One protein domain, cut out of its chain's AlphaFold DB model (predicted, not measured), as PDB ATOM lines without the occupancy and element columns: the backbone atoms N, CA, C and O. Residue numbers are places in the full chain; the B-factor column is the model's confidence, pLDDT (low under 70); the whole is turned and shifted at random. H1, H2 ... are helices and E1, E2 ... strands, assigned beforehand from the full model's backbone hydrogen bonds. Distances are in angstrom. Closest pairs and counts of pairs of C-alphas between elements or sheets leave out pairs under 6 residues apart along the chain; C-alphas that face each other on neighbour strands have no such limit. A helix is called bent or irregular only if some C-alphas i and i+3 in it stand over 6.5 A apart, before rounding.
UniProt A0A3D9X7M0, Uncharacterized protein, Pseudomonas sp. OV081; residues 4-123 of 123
ATOM      1  N   HIS A   4      34.333  28.753 -48.862       71.75
ATOM      2  CA  HIS A   4      33.713  27.443 -48.679       71.75
ATOM      3  C   HIS A   4      32.335  27.462 -47.997       71.75
ATOM      4  O   HIS A   4      31.568  26.526 -48.201       71.75
ATOM      5  N   ILE A   5      31.986  28.491 -47.210       84.94
ATOM      6  CA  ILE A   5      30.649  28.559 -46.586       84.94
ATOM      7  C   ILE A   5      29.600  29.084 -47.575       84.94
ATOM      8  O   ILE A   5      28.421  28.779 -47.406       84.94
ATOM      9  N   ILE A   6      29.983  29.788 -48.651       86.44
ATOM     10  CA  ILE A   6      29.004  30.317 -49.615       86.44
ATOM     11  C   ILE A   6      28.171  29.197 -50.249       86.44
ATOM     12  O   ILE A   6      26.972  29.356 -50.442       86.44
ATOM     13  N   HIS A   7      28.766  28.019 -50.461       85.12
ATOM     14  CA  HIS A   7      28.083  26.847 -51.020       85.12
ATOM     15  C   HIS A   7      27.040  26.239 -50.079       85.12
ATOM     16  O   HIS A   7      26.227  25.420 -50.499       85.12
ATOM     17  N   SER A   8      27.070  26.609 -48.798       88.88
ATOM     18  CA  SER A   8      26.071  26.184 -47.822       88.88
ATOM     19  C   SER A   8      24.879  27.144 -47.737       88.88
ATOM     20  O   SER A   8      23.910  26.840 -47.042       88.88
ATOM     21  N   VAL A   9      24.911  28.267 -48.469       91.19
ATOM     22  CA  VAL A   9      23.758  29.155 -48.633       91.19
ATOM     23  C   VAL A   9      22.715  28.484 -49.517       91.19
ATOM     24  O   VAL A   9      22.960  28.186 -50.683       91.19
ATOM     25  N   THR A  10      21.530  28.267 -48.952       91.88
ATOM     26  CA  THR A  10      20.396  27.636 -49.643       91.88
ATOM     27  C   THR A  10      19.211  28.574 -49.850       91.88
ATOM     28  O   THR A  10      18.312  28.254 -50.626       91.88
ATOM     29  N   LEU A  11      19.186  29.714 -49.154       91.81
ATOM     30  CA  LEU A  11      18.133  30.718 -49.267       91.81
ATOM     31  C   LEU A  11      18.578  31.843 -50.194       91.81
ATOM     32  O   LEU A  11      19.687  32.362 -50.062       91.81
ATOM     33  N   ASP A  12      17.668  32.284 -51.056       91.12
ATOM     34  CA  ASP A  12      17.887  33.481 -51.855       91.12
ATOM     35  C   ASP A  12      17.986  34.715 -50.953       91.12
ATOM     36  O   ASP A  12      17.258  34.856 -49.960       91.12
ATOM     37  N   LYS A  13      18.882  35.638 -51.313       89.44
ATOM     38  CA  LYS A  13      18.932  36.951 -50.672       89.44
ATOM     39  C   LYS A  13      17.586  37.661 -50.904       89.44
ATOM     40  O   LYS A  13      17.108  37.685 -52.038       89.44
ATOM     41  N   PRO A  14      16.974  38.248 -49.862       91.19
ATOM     42  CA  PRO A  14      15.729  38.983 -50.019       91.19
ATOM     43  C   PRO A  14      15.959  40.275 -50.814       91.19
ATOM     44  O   PRO A  14      17.073  40.815 -50.852       91.19
ATOM     45  N   THR A  15      14.887  40.784 -51.421       90.31
ATOM     46  CA  THR A  15      14.898  42.068 -52.130       90.31
ATOM     47  C   THR A  15      15.340  43.188 -51.189       90.31
ATOM     48  O   THR A  15      15.085  43.145 -49.983       90.31
ATOM     49  N   PHE A  16      15.969  44.228 -51.733       89.81
ATOM     50  CA  PHE A  16      16.251  45.440 -50.970       89.81
ATOM     51  C   PHE A  16      14.987  45.964 -50.260       89.81
ATOM     52  O   PHE A  16      13.933  46.122 -50.878       89.81
ATOM     53  N   GLY A  17      15.104  46.242 -48.960       89.75
ATOM     54  CA  GLY A  17      14.008  46.688 -48.098       89.75
ATOM     55  C   GLY A  17      13.159  45.575 -47.472       89.75
ATOM     56  O   GLY A  17      12.493  45.839 -46.471       89.75
ATOM     57  N   ASP A  18      13.216  44.336 -47.975       91.12
ATOM     58  CA  ASP A  18      12.500  43.207 -47.367       91.12
ATOM     59  C   ASP A  18      13.197  42.736 -46.076       91.12
ATOM     60  O   ASP A  18      14.423  42.852 -45.957       91.12
ATOM     61  N   PRO A  19      12.467  42.178 -45.090       90.50
ATOM     62  CA  PRO A  19      13.070  41.671 -43.862       90.50
ATOM     63  C   PRO A  19      14.174  40.641 -44.126       90.50
ATOM     64  O   PRO A  19      14.058  39.789 -45.007       90.50
ATOM     65  N   CYS A  20      15.230  40.676 -43.308       90.44
ATOM     66  CA  CYS A  20      16.270  39.651 -43.345       90.44
ATOM     67  C   CYS A  20      15.655  38.259 -43.124       90.44
ATOM     68  O   CYS A  20      15.014  38.019 -42.101       90.44
ATOM     69  N   ASN A  21      15.878  37.349 -44.073       91.31
ATOM     70  CA  ASN A  21      15.396  35.966 -44.032       91.31
ATOM     71  C   ASN A  21      16.446  34.969 -43.508       91.31
ATOM     72  O   ASN A  21      16.193  33.770 -43.498       91.31
ATOM     73  N   GLY A  22      17.632  35.450 -43.119       92.81
ATOM     74  CA  GLY A  22      18.735  34.589 -42.701       92.81
ATOM     75  C   GLY A  22      19.457  33.883 -43.853       92.81
ATOM     76  O   GLY A  22      19.987  32.803 -43.642       92.81
ATOM     77  N   CYS A  23      19.521  34.445 -45.065       93.38
ATOM     78  CA  CYS A  23      20.301  33.832 -46.154       93.38
ATOM     79  C   CYS A  23      21.809  33.720 -45.869       93.38
ATOM     80  O   CYS A  23      22.482  32.881 -46.451       93.38
ATOM     81  N   GLY A  24      22.359  34.565 -44.993       91.44
ATOM     82  CA  GLY A  24      23.775  34.538 -44.609       91.44
ATOM     83  C   GLY A  24      24.742  35.173 -45.610       91.44
ATOM     84  O   GLY A  24      25.883  35.427 -45.243       91.44
ATOM     85  N   VAL A  25      24.302  35.511 -46.827       91.38
ATOM     86  CA  VAL A  25      25.176  36.011 -47.905       91.38
ATOM     87  C   VAL A  25      25.992  37.237 -47.482       91.38
ATOM     88  O   VAL A  25      27.212  37.233 -47.618       91.38
ATOM     89  N   CYS A  26      25.358  38.269 -46.915       90.00
ATOM     90  CA  CYS A  26      26.079  39.468 -46.473       90.00
ATOM     91  C   CYS A  26      27.008  39.194 -45.278       90.00
ATOM     92  O   CYS A  26      28.092  39.766 -45.212       90.00
ATOM     93  N   CYS A  27      26.622  38.287 -44.372       89.88
ATOM     94  CA  CYS A  27      27.437  37.900 -43.220       89.88
ATOM     95  C   CYS A  27      28.702  37.130 -43.625       89.88
ATOM     96  O   CYS A  27      29.712  37.225 -42.935       89.88
ATOM     97  N   ILE A  28      28.635  36.360 -44.718       90.56
ATOM     98  CA  ILE A  28      29.776  35.634 -45.292       90.56
ATOM     99  C   ILE A  28      30.651  36.584 -46.117       90.56
ATOM    100  O   ILE A  28      31.874  36.497 -46.052       90.56
ATOM    101  N   ALA A  29      30.031  37.502 -46.865       87.62
ATOM    102  CA  ALA A  29      30.738  38.465 -47.704       87.62
ATOM    103  C   ALA A  29      31.610  39.428 -46.893       87.62
ATOM    104  O   ALA A  29      32.715  39.771 -47.314       87.62
ATOM    105  N   LYS A  30      31.126  39.870 -45.724       87.56
ATOM    106  CA  LYS A  30      31.872  40.776 -44.853       87.56
ATOM    107  C   LYS A  30      31.479  40.614 -43.386       87.56
ATOM    108  O   LYS A  30      30.302  40.675 -43.030       87.56
ATOM    109  N   VAL A  31      32.486  40.519 -42.519       90.81
ATOM    110  CA  VAL A  31      32.290  40.575 -41.066       90.81
ATOM    111  C   VAL A  31      31.834  41.986 -40.661       90.81
ATOM    112  O   VAL A  31      32.453  42.986 -41.027       90.81
ATOM    113  N   CYS A  32      30.724  42.077 -39.926       91.19
ATOM    114  CA  CYS A  32      30.219  43.340 -39.382       91.19
ATOM    115  C   CYS A  32      31.011  43.780 -38.139       91.19
ATOM    116  O   CYS A  32      31.753  42.988 -37.567       91.19
ATOM    117  N   GLU A  33      30.818  45.017 -37.674       91.50
ATOM    118  CA  GLU A  33      31.548  45.558 -36.512       91.50
ATOM    119  C   GLU A  33      31.396  44.685 -35.255       91.50
ATOM    120  O   GLU A  33      32.398  44.355 -34.628       91.50
ATOM    121  N   LEU A  34      30.185  44.181 -34.976       92.06
ATOM    122  CA  LEU A  34      29.953  43.214 -33.891       92.06
ATOM    123  C   LEU A  34      30.777  41.930 -34.043       92.06
ATOM    124  O   LEU A  34      31.210  41.348 -33.059       92.06
ATOM    125  N   GLY A  35      30.963  41.449 -35.273       92.88
ATOM    126  CA  GLY A  35      31.769  40.259 -35.532       92.88
ATOM    127  C   GLY A  35      33.264  40.522 -35.343       92.88
ATOM    128  O   GLY A  35      33.960  39.671 -34.793       92.88
ATOM    129  N   VAL A  36      33.737  41.709 -35.738       93.62
ATOM    130  CA  VAL A  36      35.132  42.140 -35.550       93.62
ATOM    131  C   VAL A  36      35.475  42.241 -34.064       93.62
ATOM    132  O   VAL A  36      36.560  41.820 -33.665       93.62
ATOM    133  N   GLU A  37      34.550  42.731 -33.232       92.25
ATOM    134  CA  GLU A  37      34.713  42.801 -31.770       92.25
ATOM    135  C   GLU A  37      34.957  41.423 -31.131       92.25
ATOM    136  O   GLU A  37      35.670  41.319 -30.135       92.25
ATOM    137  N   LEU A  38      34.487  40.340 -31.760       93.06
ATOM    138  CA  LEU A  38      34.777  38.969 -31.323       93.06
ATOM    139  C   LEU A  38      36.212  38.520 -31.656       93.06
ATOM    140  O   LEU A  38      36.611  37.402 -31.312       93.06
ATOM    141  N   GLY A  39      37.010  39.366 -32.307       90.69
ATOM    142  CA  GLY A  39      38.442  39.178 -32.526       90.69
ATOM    143  C   GLY A  39      38.799  38.340 -33.752       90.69
ATOM    144  O   GLY A  39      39.767  37.581 -33.692       90.69
ATOM    145  N   ASP A  40      37.994  38.404 -34.813       88.19
ATOM    146  CA  ASP A  40      38.344  37.932 -36.162       88.19
ATOM    147  C   ASP A  40      37.600  38.804 -37.194       88.19
ATOM    148  O   ASP A  40      36.373  38.860 -37.206       88.19
ATOM    149  N   ASP A  41      38.352  39.531 -38.022       89.06
ATOM    150  CA  ASP A  41      37.845  40.444 -39.054       89.06
ATOM    151  C   ASP A  41      37.647  39.768 -40.418       89.06
ATOM    152  O   ASP A  41      37.114  40.378 -41.348       89.06
ATOM    153  N   VAL A  42      38.026  38.492 -40.528       85.00
ATOM    154  CA  VAL A  42      37.870  37.669 -41.728       85.00
ATOM    155  C   VAL A  42      36.739  36.657 -41.557       85.00
ATOM    156  O   VAL A  42      35.984  36.440 -42.504       85.00
ATOM    157  N   ASN A  43      36.595  36.044 -40.378       87.19
ATOM    158  CA  ASN A  43      35.556  35.049 -40.094       87.19
ATOM    159  C   ASN A  43      34.745  35.437 -38.856       87.19
ATOM    160  O   ASN A  43      35.246  35.469 -37.734       87.19
ATOM    161  N   CYS A  44      33.444  35.659 -39.036       92.81
ATOM    162  CA  CYS A  44      32.568  35.977 -37.914       92.81
ATOM    163  C   CYS A  44      32.382  34.754 -37.003       92.81
ATOM    164  O   CYS A  44      31.700  33.795 -37.367       92.81
ATOM    165  N   LYS A  45      32.914  34.812 -35.775       93.75
ATOM    166  CA  LYS A  45      32.779  33.735 -34.772       93.75
ATOM    167  C   LYS A  45      31.335  33.475 -34.341       93.75
ATOM    168  O   LYS A  45      31.028  32.380 -33.881       93.75
ATOM    169  N   ALA A  46      30.463  34.473 -34.482       95.50
ATOM    170  CA  ALA A  46      29.049  34.368 -34.153       95.50
ATOM    171  C   ALA A  46      28.183  33.866 -35.319       95.50
ATOM    172  O   ALA A  46      26.995  33.640 -35.112       95.50
ATOM    173  N   LEU A  47      28.708  33.693 -36.537       94.69
ATOM    174  CA  LEU A  47      27.895  33.194 -37.645       94.69
ATOM    175  C   LEU A  47      27.608  31.699 -37.454       94.69
ATOM    176  O   LEU A  47      28.521  30.877 -37.430       94.69
ATOM    177  N   MET A  48      26.331  31.346 -37.326       94.25
ATOM    178  CA  MET A  48      25.882  29.969 -37.133       94.25
ATOM    179  C   MET A  48      24.922  29.565 -38.242       94.25
ATOM    180  O   MET A  48      24.021  30.327 -38.586       94.25
ATOM    181  N   GLN A  49      25.080  28.350 -38.760       93.31
ATOM    182  CA  GLN A  49      24.103  27.747 -39.658       93.31
ATOM    183  C   GLN A  49      23.093  26.925 -38.848       93.31
ATOM    184  O   GLN A  49      23.464  26.069 -38.043       93.31
ATOM    185  N   SER A  50      21.812  27.201 -39.053       92.38
ATOM    186  CA  SER A  50      20.690  26.459 -38.492       92.38
ATOM    187  C   SER A  50      20.429  25.172 -39.279       92.38
ATOM    188  O   SER A  50      20.832  25.014 -40.430       92.38
ATOM    189  N   SER A  51      19.716  24.228 -38.664       90.81
ATOM    190  CA  SER A  51      19.411  22.928 -39.278       90.81
ATOM    191  C   SER A  51      18.525  23.012 -40.525       90.81
ATOM    192  O   SER A  51      18.478  22.061 -41.298       90.81
ATOM    193  N   ASP A  52      17.798  24.115 -40.702       90.69
ATOM    194  CA  ASP A  52      16.967  24.391 -41.878       90.69
ATOM    195  C   ASP A  52      17.744  25.069 -43.025       90.69
ATOM    196  O   ASP A  52      17.161  25.383 -44.060       90.69
ATOM    197  N   GLY A  53      19.056  25.270 -42.859       90.19
ATOM    198  CA  GLY A  53      19.933  25.907 -43.842       90.19
ATOM    199  C   GLY A  53      19.997  27.432 -43.736       90.19
ATOM    200  O   GLY A  53      20.822  28.037 -44.414       90.19
ATOM    201  N   SER A  54      19.184  28.054 -42.874       93.38
ATOM    202  CA  SER A  54      19.299  29.486 -42.587       93.38
ATOM    203  C   SER A  54      20.545  29.797 -41.752       93.38
ATOM    204  O   SER A  54      21.116  28.934 -41.087       93.38
ATOM    205  N   PHE A  55      20.975  31.052 -41.779       94.31
ATOM    206  CA  PHE A  55      22.073  31.580 -40.987       94.31
ATOM    207  C   PHE A  55      21.557  32.534 -39.922       94.31
ATOM    208  O   PHE A  55      20.678  33.367 -40.160       94.31
ATOM    209  N   GLN A  56      22.156  32.439 -38.741       94.25
ATOM    210  CA  GLN A  56      21.822  33.231 -37.571       94.25
ATOM    211  C   GLN A  56      23.079  33.869 -36.986       94.25
ATOM    212  O   GLN A  56      24.155  33.272 -36.963       94.25
ATOM    213  N   CYS A  57      22.926  35.089 -36.472       94.50
ATOM    214  CA  CYS A  57      23.964  35.738 -35.685       94.50
ATOM    215  C   CYS A  57      23.855  35.290 -34.225       94.50
ATOM    216  O   CYS A  57      22.846  35.541 -33.567       94.50
ATOM    217  N   GLY A  58      24.909  34.672 -33.704       95.50
ATOM    218  CA  GLY A  58      25.054  34.241 -32.317       95.50
ATOM    219  C   GLY A  58      24.854  35.364 -31.312       95.50
ATOM    220  O   GLY A  58      24.147  35.166 -30.335       95.50
ATOM    221  N   MET A  59      25.330  36.575 -31.614       95.31
ATOM    222  CA  MET A  59      25.078  37.758 -30.779       95.31
ATOM    223  C   MET A  59      23.584  38.116 -30.693       95.31
ATOM    224  O   MET A  59      23.144  38.733 -29.733       95.31
ATOM    225  N   VAL A  60      22.776  37.724 -31.683       94.31
ATOM    226  CA  VAL A  60      21.327  37.983 -31.701       94.31
ATOM    227  C   VAL A  60      20.532  36.847 -31.063       94.31
ATOM    228  O   VAL A  60      19.521  37.105 -30.417       94.31
ATOM    229  N   VAL A  61      20.942  35.590 -31.251       94.81
ATOM    230  CA  VAL A  61      20.154  34.434 -30.781       94.81
ATOM    231  C   VAL A  61      20.609  33.886 -29.426       94.81
ATOM    232  O   VAL A  61      19.777  33.347 -28.696       94.81
ATOM    233  N   ASP A  62      21.883  34.059 -29.071       95.62
ATOM    234  CA  ASP A  62      22.538  33.510 -27.872       95.62
ATOM    235  C   ASP A  62      23.757  34.377 -27.449       95.62
ATOM    236  O   ASP A  62      24.897  33.912 -27.489       95.62
ATOM    237  N   PRO A  63      23.567  35.666 -27.092       95.56
ATOM    238  CA  PRO A  63      24.675  36.600 -26.846       95.56
ATOM    239  C   PRO A  63      25.611  36.154 -25.718       95.56
ATOM    240  O   PRO A  63      26.823  36.344 -25.802       95.56
ATOM    241  N   TYR A  64      25.074  35.501 -24.683       95.75
ATOM    242  CA  TYR A  64      25.849  35.062 -23.518       95.75
ATOM    243  C   TYR A  64      26.906  34.010 -23.856       95.75
ATOM    244  O   TYR A  64      27.875  33.853 -23.118       95.75
ATOM    245  N   ARG A  65      26.743  33.298 -24.973       95.62
ATOM    246  CA  ARG A  65      27.730  32.337 -25.461       95.62
ATOM    247  C   ARG A  65      28.960  32.996 -26.095       95.62
ATOM    248  O   ARG A  65      30.003  32.348 -26.172       95.62
ATOM    249  N   PHE A  66      28.835  34.228 -26.587       95.12
ATOM    250  CA  PHE A  66      29.861  34.875 -27.415       95.12
ATOM    251  C   PHE A  66      30.526  36.085 -26.750       95.12
ATOM    252  O   PHE A  66      31.648  36.415 -27.125       95.12
ATOM    253  N   MET A  67      29.869  36.716 -25.776       93.88
ATOM    254  CA  MET A  67      30.405  37.861 -25.029       93.88
ATOM    255  C   MET A  67      31.304  37.425 -23.866       93.88
ATOM    256  O   MET A  67      31.141  36.332 -23.316       93.88
ATOM    257  N   ALA A  68      32.246  38.286 -23.475       92.81
ATOM    258  CA  ALA A  68      33.117  38.030 -22.337       92.81
ATOM    259  C   ALA A  68      32.365  38.171 -20.999       92.81
ATOM    260  O   ALA A  68      31.364  38.876 -20.883       92.81
ATOM    261  N   GLU A  69      32.842  37.477 -19.963       92.62
ATOM    262  CA  GLU A  69      32.154  37.408 -18.665       92.62
ATOM    263  C   GLU A  69      32.008  38.785 -17.995       92.62
ATOM    264  O   GLU A  69      30.975  39.073 -17.393       92.62
ATOM    265  N   ASP A  70      33.016  39.645 -18.132       93.75
ATOM    266  CA  ASP A  70      33.027  41.012 -17.610       93.75
ATOM    267  C   ASP A  70      32.028  41.928 -18.331       93.75
ATOM    268  O   ASP A  70      31.390  42.768 -17.698       93.75
ATOM    269  N   GLU A  71      31.800  41.722 -19.630       92.00
ATOM    270  CA  GLU A  71      30.767  42.439 -20.391       92.00
ATOM    271  C   GLU A  71      29.349  42.019 -19.979       92.00
ATOM    272  O   GLU A  71      28.400  42.802 -20.086       92.00
ATOM    273  N   LEU A  72      29.194  40.784 -19.492       94.81
ATOM    274  CA  LEU A  72      27.912  40.202 -19.105       94.81
ATOM    275  C   LEU A  72      27.505  40.491 -17.658       94.81
ATOM    276  O   LEU A  72      26.330  40.317 -17.338       94.81
ATOM    277  N   GLU A  73      28.417  40.944 -16.793       94.88
ATOM    278  CA  GLU A  73      28.167  41.104 -15.352       94.88
ATOM    279  C   GLU A  73      26.902  41.932 -15.070       94.88
ATOM    280  O   GLU A  73      26.019  41.516 -14.315       94.88
ATOM    281  N   THR A  74      26.759  43.075 -15.746       92.56
ATOM    282  CA  THR A  74      25.595  43.961 -15.565       92.56
ATOM    283  C   THR A  74      24.302  43.326 -16.086       92.56
ATOM    284  O   THR A  74      23.243  43.485 -15.479       92.56
ATOM    285  N   TRP A  75      24.366  42.582 -17.191       94.38
ATOM    286  CA  TRP A  75      23.198  41.932 -17.789       94.38
ATOM    287  C   TRP A  75      22.715  40.746 -16.953       94.38
ATOM    288  O   TRP A  75      21.516  40.618 -16.708       94.38
ATOM    289  N   LYS A  76      23.644  39.952 -16.416       94.19
ATOM    290  CA  LYS A  76      23.341  38.864 -15.479       94.19
ATOM    291  C   LYS A  76      22.761  39.394 -14.168       94.19
ATOM    292  O   LYS A  76      21.793  38.837 -13.664       94.19
ATOM    293  N   ALA A  77      23.252  40.529 -13.666       93.19
ATOM    294  CA  ALA A  77      22.649  41.178 -12.500       93.19
ATOM    295  C   ALA A  77      21.190  41.619 -12.756       93.19
ATOM    296  O   ALA A  77      20.350  41.542 -11.857       93.19
ATOM    297  N   ILE A  78      20.859  42.057 -13.980       92.62
ATOM    298  CA  ILE A  78      19.470  42.351 -14.378       92.62
ATOM    299  C   ILE A  78      18.626  41.071 -14.397       92.62
ATOM    300  O   ILE A  78      17.476  41.106 -13.950       92.62
ATOM    301  N   ASP A  79      19.178  39.955 -14.877       92.94
ATOM    302  CA  ASP A  79      18.496  38.655 -14.849       92.94
ATOM    303  C   ASP A  79      18.184  38.203 -13.414       92.94
ATOM    304  O   ASP A  79      17.078  37.731 -13.152       92.94
ATOM    305  N   ASP A  80      19.113  38.414 -12.477       90.81
ATOM    306  CA  ASP A  80      18.971  38.011 -11.072       90.81
ATOM    307  C   ASP A  80      17.898  38.811 -10.313       90.81
ATOM    308  O   ASP A  80      17.223  38.287  -9.422       90.81
ATOM    309  N   ILE A  81      17.739  40.095 -10.642       89.31
ATOM    310  CA  ILE A  81      16.773  40.996  -9.986       89.31
ATOM    311  C   ILE A  81      15.407  40.958 -10.699       89.31
ATOM    312  O   ILE A  81      14.367  41.275 -10.112       89.31
ATOM    313  N   GLY A  82      15.405  40.599 -11.981       78.25
ATOM    314  CA  GLY A  82      14.238  40.589 -12.848       78.25
ATOM    315  C   GLY A  82      13.357  39.345 -12.718       78.25
ATOM    316  O   GLY A  82      13.533  38.465 -11.881       78.25
ATOM    317  N   LYS A  83      12.349  39.272 -13.594       74.25
ATOM    318  CA  LYS A  83      11.618  38.032 -13.877       74.25
ATOM    319  C   LYS A  83      12.077  37.526 -15.243       74.25
ATOM    320  O   LYS A  83      11.901  38.250 -16.224       74.25
ATOM    321  N   ALA A  84      12.554  36.283 -15.308       80.19
ATOM    322  CA  ALA A  84      13.145  35.671 -16.509       80.19
ATOM    323  C   ALA A  84      14.454  36.352 -16.971       80.19
ATOM    324  O   ALA A  84      14.976  37.222 -16.284       80.19
ATOM    325  N   HIS A  85      14.973  35.949 -18.134       89.00
ATOM    326  CA  HIS A  85      16.249  36.399 -18.710       89.00
ATOM    327  C   HIS A  85      16.150  37.782 -19.398       89.00
ATOM    328  O   HIS A  85      16.324  37.904 -20.610       89.00
ATOM    329  N   GLN A  86      15.758  38.827 -18.661       92.19
ATOM    330  CA  GLN A  86      15.542  40.175 -19.222       92.19
ATOM    331  C   GLN A  86      16.817  40.828 -19.770       92.19
ATOM    332  O   GLN A  86      16.742  41.527 -20.781       92.19
ATOM    333  N   GLY A  87      17.962  40.619 -19.123       93.81
ATOM    334  CA  GLY A  87      19.258  41.099 -19.587       93.81
ATOM    335  C   GLY A  87      19.637  40.453 -20.917       93.81
ATOM    336  O   GLY A  87      19.952  41.157 -21.878       93.81
ATOM    337  N   GLU A  88      19.475  39.133 -21.017       95.19
ATOM    338  CA  GLU A  88      19.716  38.398 -22.260       95.19
ATOM    339  C   GLU A  88      18.782  38.891 -23.380       95.19
ATOM    340  O   GLU A  88      19.233  39.208 -24.479       95.19
ATOM    341  N   LEU A  89      17.479  39.031 -23.104       94.94
ATOM    342  CA  LEU A  89      16.498  39.533 -24.075       94.94
ATOM    343  C   LEU A  89      16.815  40.956 -24.557       94.94
ATOM    344  O   LEU A  89      16.612  41.264 -25.736       94.94
ATOM    345  N   ALA A  90      17.305  41.820 -23.668       94.44
ATOM    346  CA  ALA A  90      17.714  43.172 -24.020       94.44
ATOM    347  C   ALA A  90      18.921  43.168 -24.970       94.44
ATOM    348  O   ALA A  90      18.890  43.883 -25.972       94.44
ATOM    349  N   LEU A  91      19.925  42.321 -24.716       95.44
ATOM    350  CA  LEU A  91      21.077  42.154 -25.608       95.44
ATOM    351  C   LEU A  91      20.683  41.599 -26.977       95.44
ATOM    352  O   LEU A  91      21.094  42.154 -27.995       95.44
ATOM    353  N   LYS A  92      19.818  40.575 -27.023       95.19
ATOM    354  CA  LYS A  92      19.299  40.031 -28.292       95.19
ATOM    355  C   LYS A  92      18.682  41.127 -29.154       95.19
ATOM    356  O   LYS A  92      18.977  41.239 -30.342       95.19
ATOM    357  N   LYS A  93      17.844  41.968 -28.539       94.38
ATOM    358  CA  LYS A  93      17.206  43.093 -29.224       94.38
ATOM    359  C   LYS A  93      18.221  44.153 -29.650       94.38
ATOM    360  O   LYS A  93      18.155  44.612 -30.784       94.38
ATOM    361  N   LEU A  94      19.148  44.531 -28.770       95.00
ATOM    362  CA  LEU A  94      20.177  45.527 -29.069       95.00
ATOM    363  C   LEU A  94      21.015  45.112 -30.284       95.00
ATOM    364  O   LEU A  94      21.154  45.889 -31.224       95.00
ATOM    365  N   HIS A  95      21.511  43.874 -30.305       94.94
ATOM    366  CA  HIS A  95      22.301  43.365 -31.423       94.94
ATOM    367  C   HIS A  95      21.479  43.215 -32.708       94.94
ATOM    368  O   HIS A  95      21.980  43.530 -33.788       94.94
ATOM    369  N   ALA A  96      20.210  42.796 -32.621       92.38
ATOM    370  CA  ALA A  96      19.325  42.769 -33.787       92.38
ATOM    371  C   ALA A  96      19.123  44.175 -34.374       92.38
ATOM    372  O   ALA A  96      19.184  44.356 -35.590       92.38
ATOM    373  N   ASP A  97      18.932  45.169 -33.506       91.56
ATOM    374  CA  ASP A  97      18.728  46.564 -33.882       91.56
ATOM    375  C   ASP A  97      19.977  47.167 -34.536       91.56
ATOM    376  O   ASP A  97      19.850  47.853 -35.550       91.56
ATOM    377  N   MET A  98      21.170  46.872 -34.008       90.81
ATOM    378  CA  MET A  98      22.447  47.287 -34.601       90.81
ATOM    379  C   MET A  98      22.668  46.705 -36.000       90.81
ATOM    380  O   MET A  98      23.188  47.391 -36.873       90.81
ATOM    381  N   LEU A  99      22.269  45.450 -36.217       88.19
ATOM    382  CA  LEU A  99      22.414  44.770 -37.508       88.19
ATOM    383  C   LEU A  99      21.297  45.102 -38.504       88.19
ATOM    384  O   LEU A  99      21.335  44.621 -39.632       88.19
ATOM    385  N   GLY A 100      20.253  45.822 -38.085       86.31
ATOM    386  CA  GLY A 100      19.032  45.960 -38.885       86.31
ATOM    387  C   GLY A 100      18.314  44.623 -39.136       86.31
ATOM    388  O   GLY A 100      17.469  44.526 -40.033       86.31
ATOM    389  N   ALA A 101      18.619  43.582 -38.352       85.31
ATOM    390  CA  ALA A 101      18.083  42.243 -38.546       85.31
ATOM    391  C   ALA A 101      16.551  42.259 -38.425       85.31
ATOM    392  O   ALA A 101      15.985  42.701 -37.426       85.31
ATOM    393  N   GLY A 102      15.869  41.802 -39.478       80.19
ATOM    394  CA  GLY A 102      14.405  41.782 -39.556       80.19
ATOM    395  C   GLY A 102      13.738  43.130 -39.868       80.19
ATOM    396  O   GLY A 102      12.512  43.175 -39.921       80.19
ATOM    397  N   ARG A 103      14.499  44.214 -40.097       81.50
ATOM    398  CA  ARG A 103      13.949  45.547 -40.433       81.50
ATOM    399  C   ARG A 103      13.979  45.872 -41.926       81.50
ATOM    400  O   ARG A 103      13.094  46.578 -42.394       81.50
ATOM    401  N   GLY A 104      14.970  45.362 -42.650       85.00
ATOM    402  CA  GLY A 104      15.091  45.530 -44.097       85.00
ATOM    403  C   GLY A 104      16.497  45.187 -44.575       85.00
ATOM    404  O   GLY A 104      17.469  45.508 -43.899       85.00
ATOM    405  N   CYS A 105      16.611  44.515 -45.716       88.25
ATOM    406  CA  CYS A 105      17.889  44.245 -46.354       88.25
ATOM    407  C   CYS A 105      18.417  45.521 -47.017       88.25
ATOM    408  O   CYS A 105      17.742  46.094 -47.870       88.25
ATOM    409  N   ASP A 106      19.616  45.945 -46.635       85.94
ATOM    410  CA  ASP A 106      20.290  47.147 -47.135       85.94
ATOM    411  C   ASP A 106      21.557  46.836 -47.950       85.94
ATOM    412  O   ASP A 106      22.215  47.742 -48.457       85.94
ATOM    413  N   SER A 107      21.903  45.553 -48.083       84.56
ATOM    414  CA  SER A 107      23.095  45.118 -48.808       84.56
ATOM    415  C   SER A 107      22.922  45.308 -50.315       84.56
ATOM    416  O   SER A 107      21.892  44.911 -50.870       84.56
ATOM    417  N   ASP A 108      23.953  45.863 -50.954       85.94
ATOM    418  CA  ASP A 108      24.026  46.118 -52.395       85.94
ATOM    419  C   ASP A 108      23.974  44.806 -53.197       85.94
ATOM    420  O   ASP A 108      24.820  43.926 -53.032       85.94
ATOM    421  N   ASP A 109      22.960  44.662 -54.052       83.94
ATOM    422  CA  ASP A 109      22.736  43.444 -54.834       83.94
ATOM    423  C   ASP A 109      23.841  43.175 -55.858       83.94
ATOM    424  O   ASP A 109      24.142  42.012 -56.129       83.94
ATOM    425  N   ASP A 110      24.432  44.213 -56.448       84.81
ATOM    426  CA  ASP A 110      25.435  44.048 -57.496       84.81
ATOM    427  C   ASP A 110      26.787  43.676 -56.886       84.81
ATOM    428  O   ASP A 110      27.398  42.702 -57.325       84.81
ATOM    429  N   ALA A 111      27.171  44.324 -55.781       82.56
ATOM    430  CA  ALA A 111      28.363  43.939 -55.019       82.56
ATOM    431  C   ALA A 111      28.280  42.489 -54.506       82.56
ATOM    432  O   ALA A 111      29.270  41.758 -54.487       82.56
ATOM    433  N   ILE A 112      27.084  42.042 -54.108       83.94
ATOM    434  CA  ILE A 112      26.864  40.670 -53.645       83.94
ATOM    435  C   ILE A 112      26.957  39.659 -54.795       83.94
ATOM    436  O   ILE A 112      27.523  38.580 -54.610       83.94
ATOM    437  N   LYS A 113      26.432  39.980 -55.984       85.38
ATOM    438  CA  LYS A 113      26.580  39.110 -57.163       85.38
ATOM    439  C   LYS A 113      28.040  38.969 -57.569       85.38
ATOM    440  O   LYS A 113      28.453  37.857 -57.877       85.38
ATOM    441  N   GLU A 114      28.795  40.067 -57.568       86.19
ATOM    442  CA  GLU A 114      30.234  40.050 -57.845       86.19
ATOM    443  C   GLU A 114      30.961  39.160 -56.838       86.19
ATOM    444  O   GLU A 114      31.653  38.235 -57.252       86.19
ATOM    445  N   PHE A 115      30.690  39.334 -55.541       84.38
ATOM    446  CA  PHE A 115      31.245  38.484 -54.489       84.38
ATOM    447  C   PHE A 115      30.942  36.993 -54.706       84.38
ATOM    448  O   PHE A 115      31.841  36.169 -54.592       84.38
ATOM    449  N   ILE A 116      29.699  36.622 -55.032       83.25
ATOM    450  CA  ILE A 116      29.329  35.217 -55.282       83.25
ATOM    451  C   ILE A 116      29.994  34.684 -56.559       83.25
ATOM    452  O   ILE A 116      30.423  33.533 -56.598       83.25
ATOM    453  N   ALA A 117      30.059  35.495 -57.616       85.56
ATOM    454  CA  ALA A 117      30.656  35.098 -58.887       85.56
ATOM    455  C   ALA A 117      32.164  34.881 -58.755       85.56
ATOM    456  O   ALA A 117      32.673  33.878 -59.252       85.56
ATOM    457  N   GLU A 118      32.845  35.788 -58.052       84.88
ATOM    458  CA  GLU A 118      34.216  35.601 -57.599       84.88
ATOM    459  C   GLU A 118      34.293  34.301 -56.810       84.88
ATOM    460  O   GLU A 118      35.005  33.410 -57.259       84.88
ATOM    461  N   ALA A 119      33.459  34.139 -55.767       80.81
ATOM    462  CA  ALA A 119      33.449  32.989 -54.859       80.81
ATOM    463  C   ALA A 119      33.468  31.618 -55.558       80.81
ATOM    464  O   ALA A 119      34.119  30.680 -55.107       80.81
ATOM    465  N   ILE A 120      32.733  31.514 -56.665       80.50
ATOM    466  CA  ILE A 120      32.588  30.295 -57.467       80.50
ATOM    467  C   ILE A 120      33.737  30.128 -58.480       80.50
ATOM    468  O   ILE A 120      34.013  29.015 -58.917       80.50
ATOM    469  N   ALA A 121      34.395  31.213 -58.896       80.94
ATOM    470  CA  ALA A 121      35.405  31.213 -59.955       80.94
ATOM    471  C   ALA A 121      36.842  30.901 -59.492       80.94
ATOM    472  O   ALA A 121      37.668  30.573 -60.342       80.94
ATOM    473  N   GLU A 122      37.168  31.012 -58.196       70.81
ATOM    474  CA  GLU A 122      38.489  30.608 -57.658       70.81
ATOM    475  C   GLU A 122      38.585  29.106 -57.296       70.81
ATOM    476  O   GLU A 122      39.558  28.689 -56.662       70.81
ATOM    477  N   GLU A 123      37.613  28.288 -57.716       58.84
ATOM    478  CA  GLU A 123      37.672  26.811 -57.691       58.84
ATOM    479  C   GLU A 123      38.299  26.215 -58.967       58.84
ATOM    480  O   GLU A 123      39.013  25.189 -58.839       58.84
TER     481      GLU A 123
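This is residues 4 to 123 of the 123 residues of an uncharacterized protein of Pseudomonas sp. OV081 (UniProt A0A3D9X7M0). An elongated row of small helical parts has a two-strand hairpin, E1 and E2, in its middle. At one end H7 packs on H2, with H1 beside H2; at the other end H5 and H6 meet as a V, and H6 reaches back to H4, next to the hairpin. The printed part has 120 residues with seven named helices and two named strands, in the order H1, H2, H3, E1, E2, H4, H5, H6, H7; the two strands are antiparallel and the class is mostly helix. It is only just compact, close to loose, with a radius of gyration of the C-alphas of 15.8 A and spans of 53 by 28 by 25 A.

H1, residues 4 to 8, and H2, residues 25 to 29, only just touch, with 3 pairs of C-alphas within 8 A, the closest being Ile 6 and Ile 28 at 6.9 A. H3, residues 33 to 37, touches no helix. E1, residues 47 to 49, and E2, residues 55 to 57, form an antiparallel hairpin with 146 degrees between their directions; N 48 and O 56 are 2.9 A apart and N 56 and O 48 are 2.8 A apart, both within hydrogen-bond range. H2 and E2 are near each other. H4, residues 58 to 61, is close to H3 but not clearly touching, the closest C-alphas, those of Leu 34 and Met 59, being 8.0 A apart. H5, residues 69 to 81, touches H6, residues 86 to 98, with residues 75 to 79 alone, at a steep tilt of 53 degrees, opposite ways; the C-alphas of Trp 75 and Gly 87 are closest, at 4.4 A. H6 touches H4 with residues 91 to 96 alone, the closest C-alphas being those of Val 60 and Lys 92, 4.5 A. H7, residues 109 to 121, touches H2 with residues 112 to 115 alone, the closest C-alphas being those of Ala 29 and Phe 115, 6.8 A. H5 and H7 are apart. Every O i to N i+4 pair is within hydrogen-bond range in H2, H3, H6 and H7; H5 has 7 of 9, H1 has 0 of 1 but 1 of 2 O i to N i+3 pairs, and H4 is too short for an i+4 pair.

H1 begins with C-alpha 4 at (33.713, 27.443, -48.679). H5 is 18.0 A long and irregular, with C-alphas 71 and 74 7.2 A apart; its C-alpha 81 is at (16.773, 40.996, -9.986). H6 and H7 are 18.3 A long each, and H7 ends with C-alpha 121 at (35.405, 31.213, -59.955).

The C-alphas of Ile 81 and Ala 121, the two farthest apart, are 54.2 A apart. The printed part has no cut, and the link from H1 to H2, 16 residues, is long. The mean pLDDT of the printed part is 89.6, with residue 123 under 70.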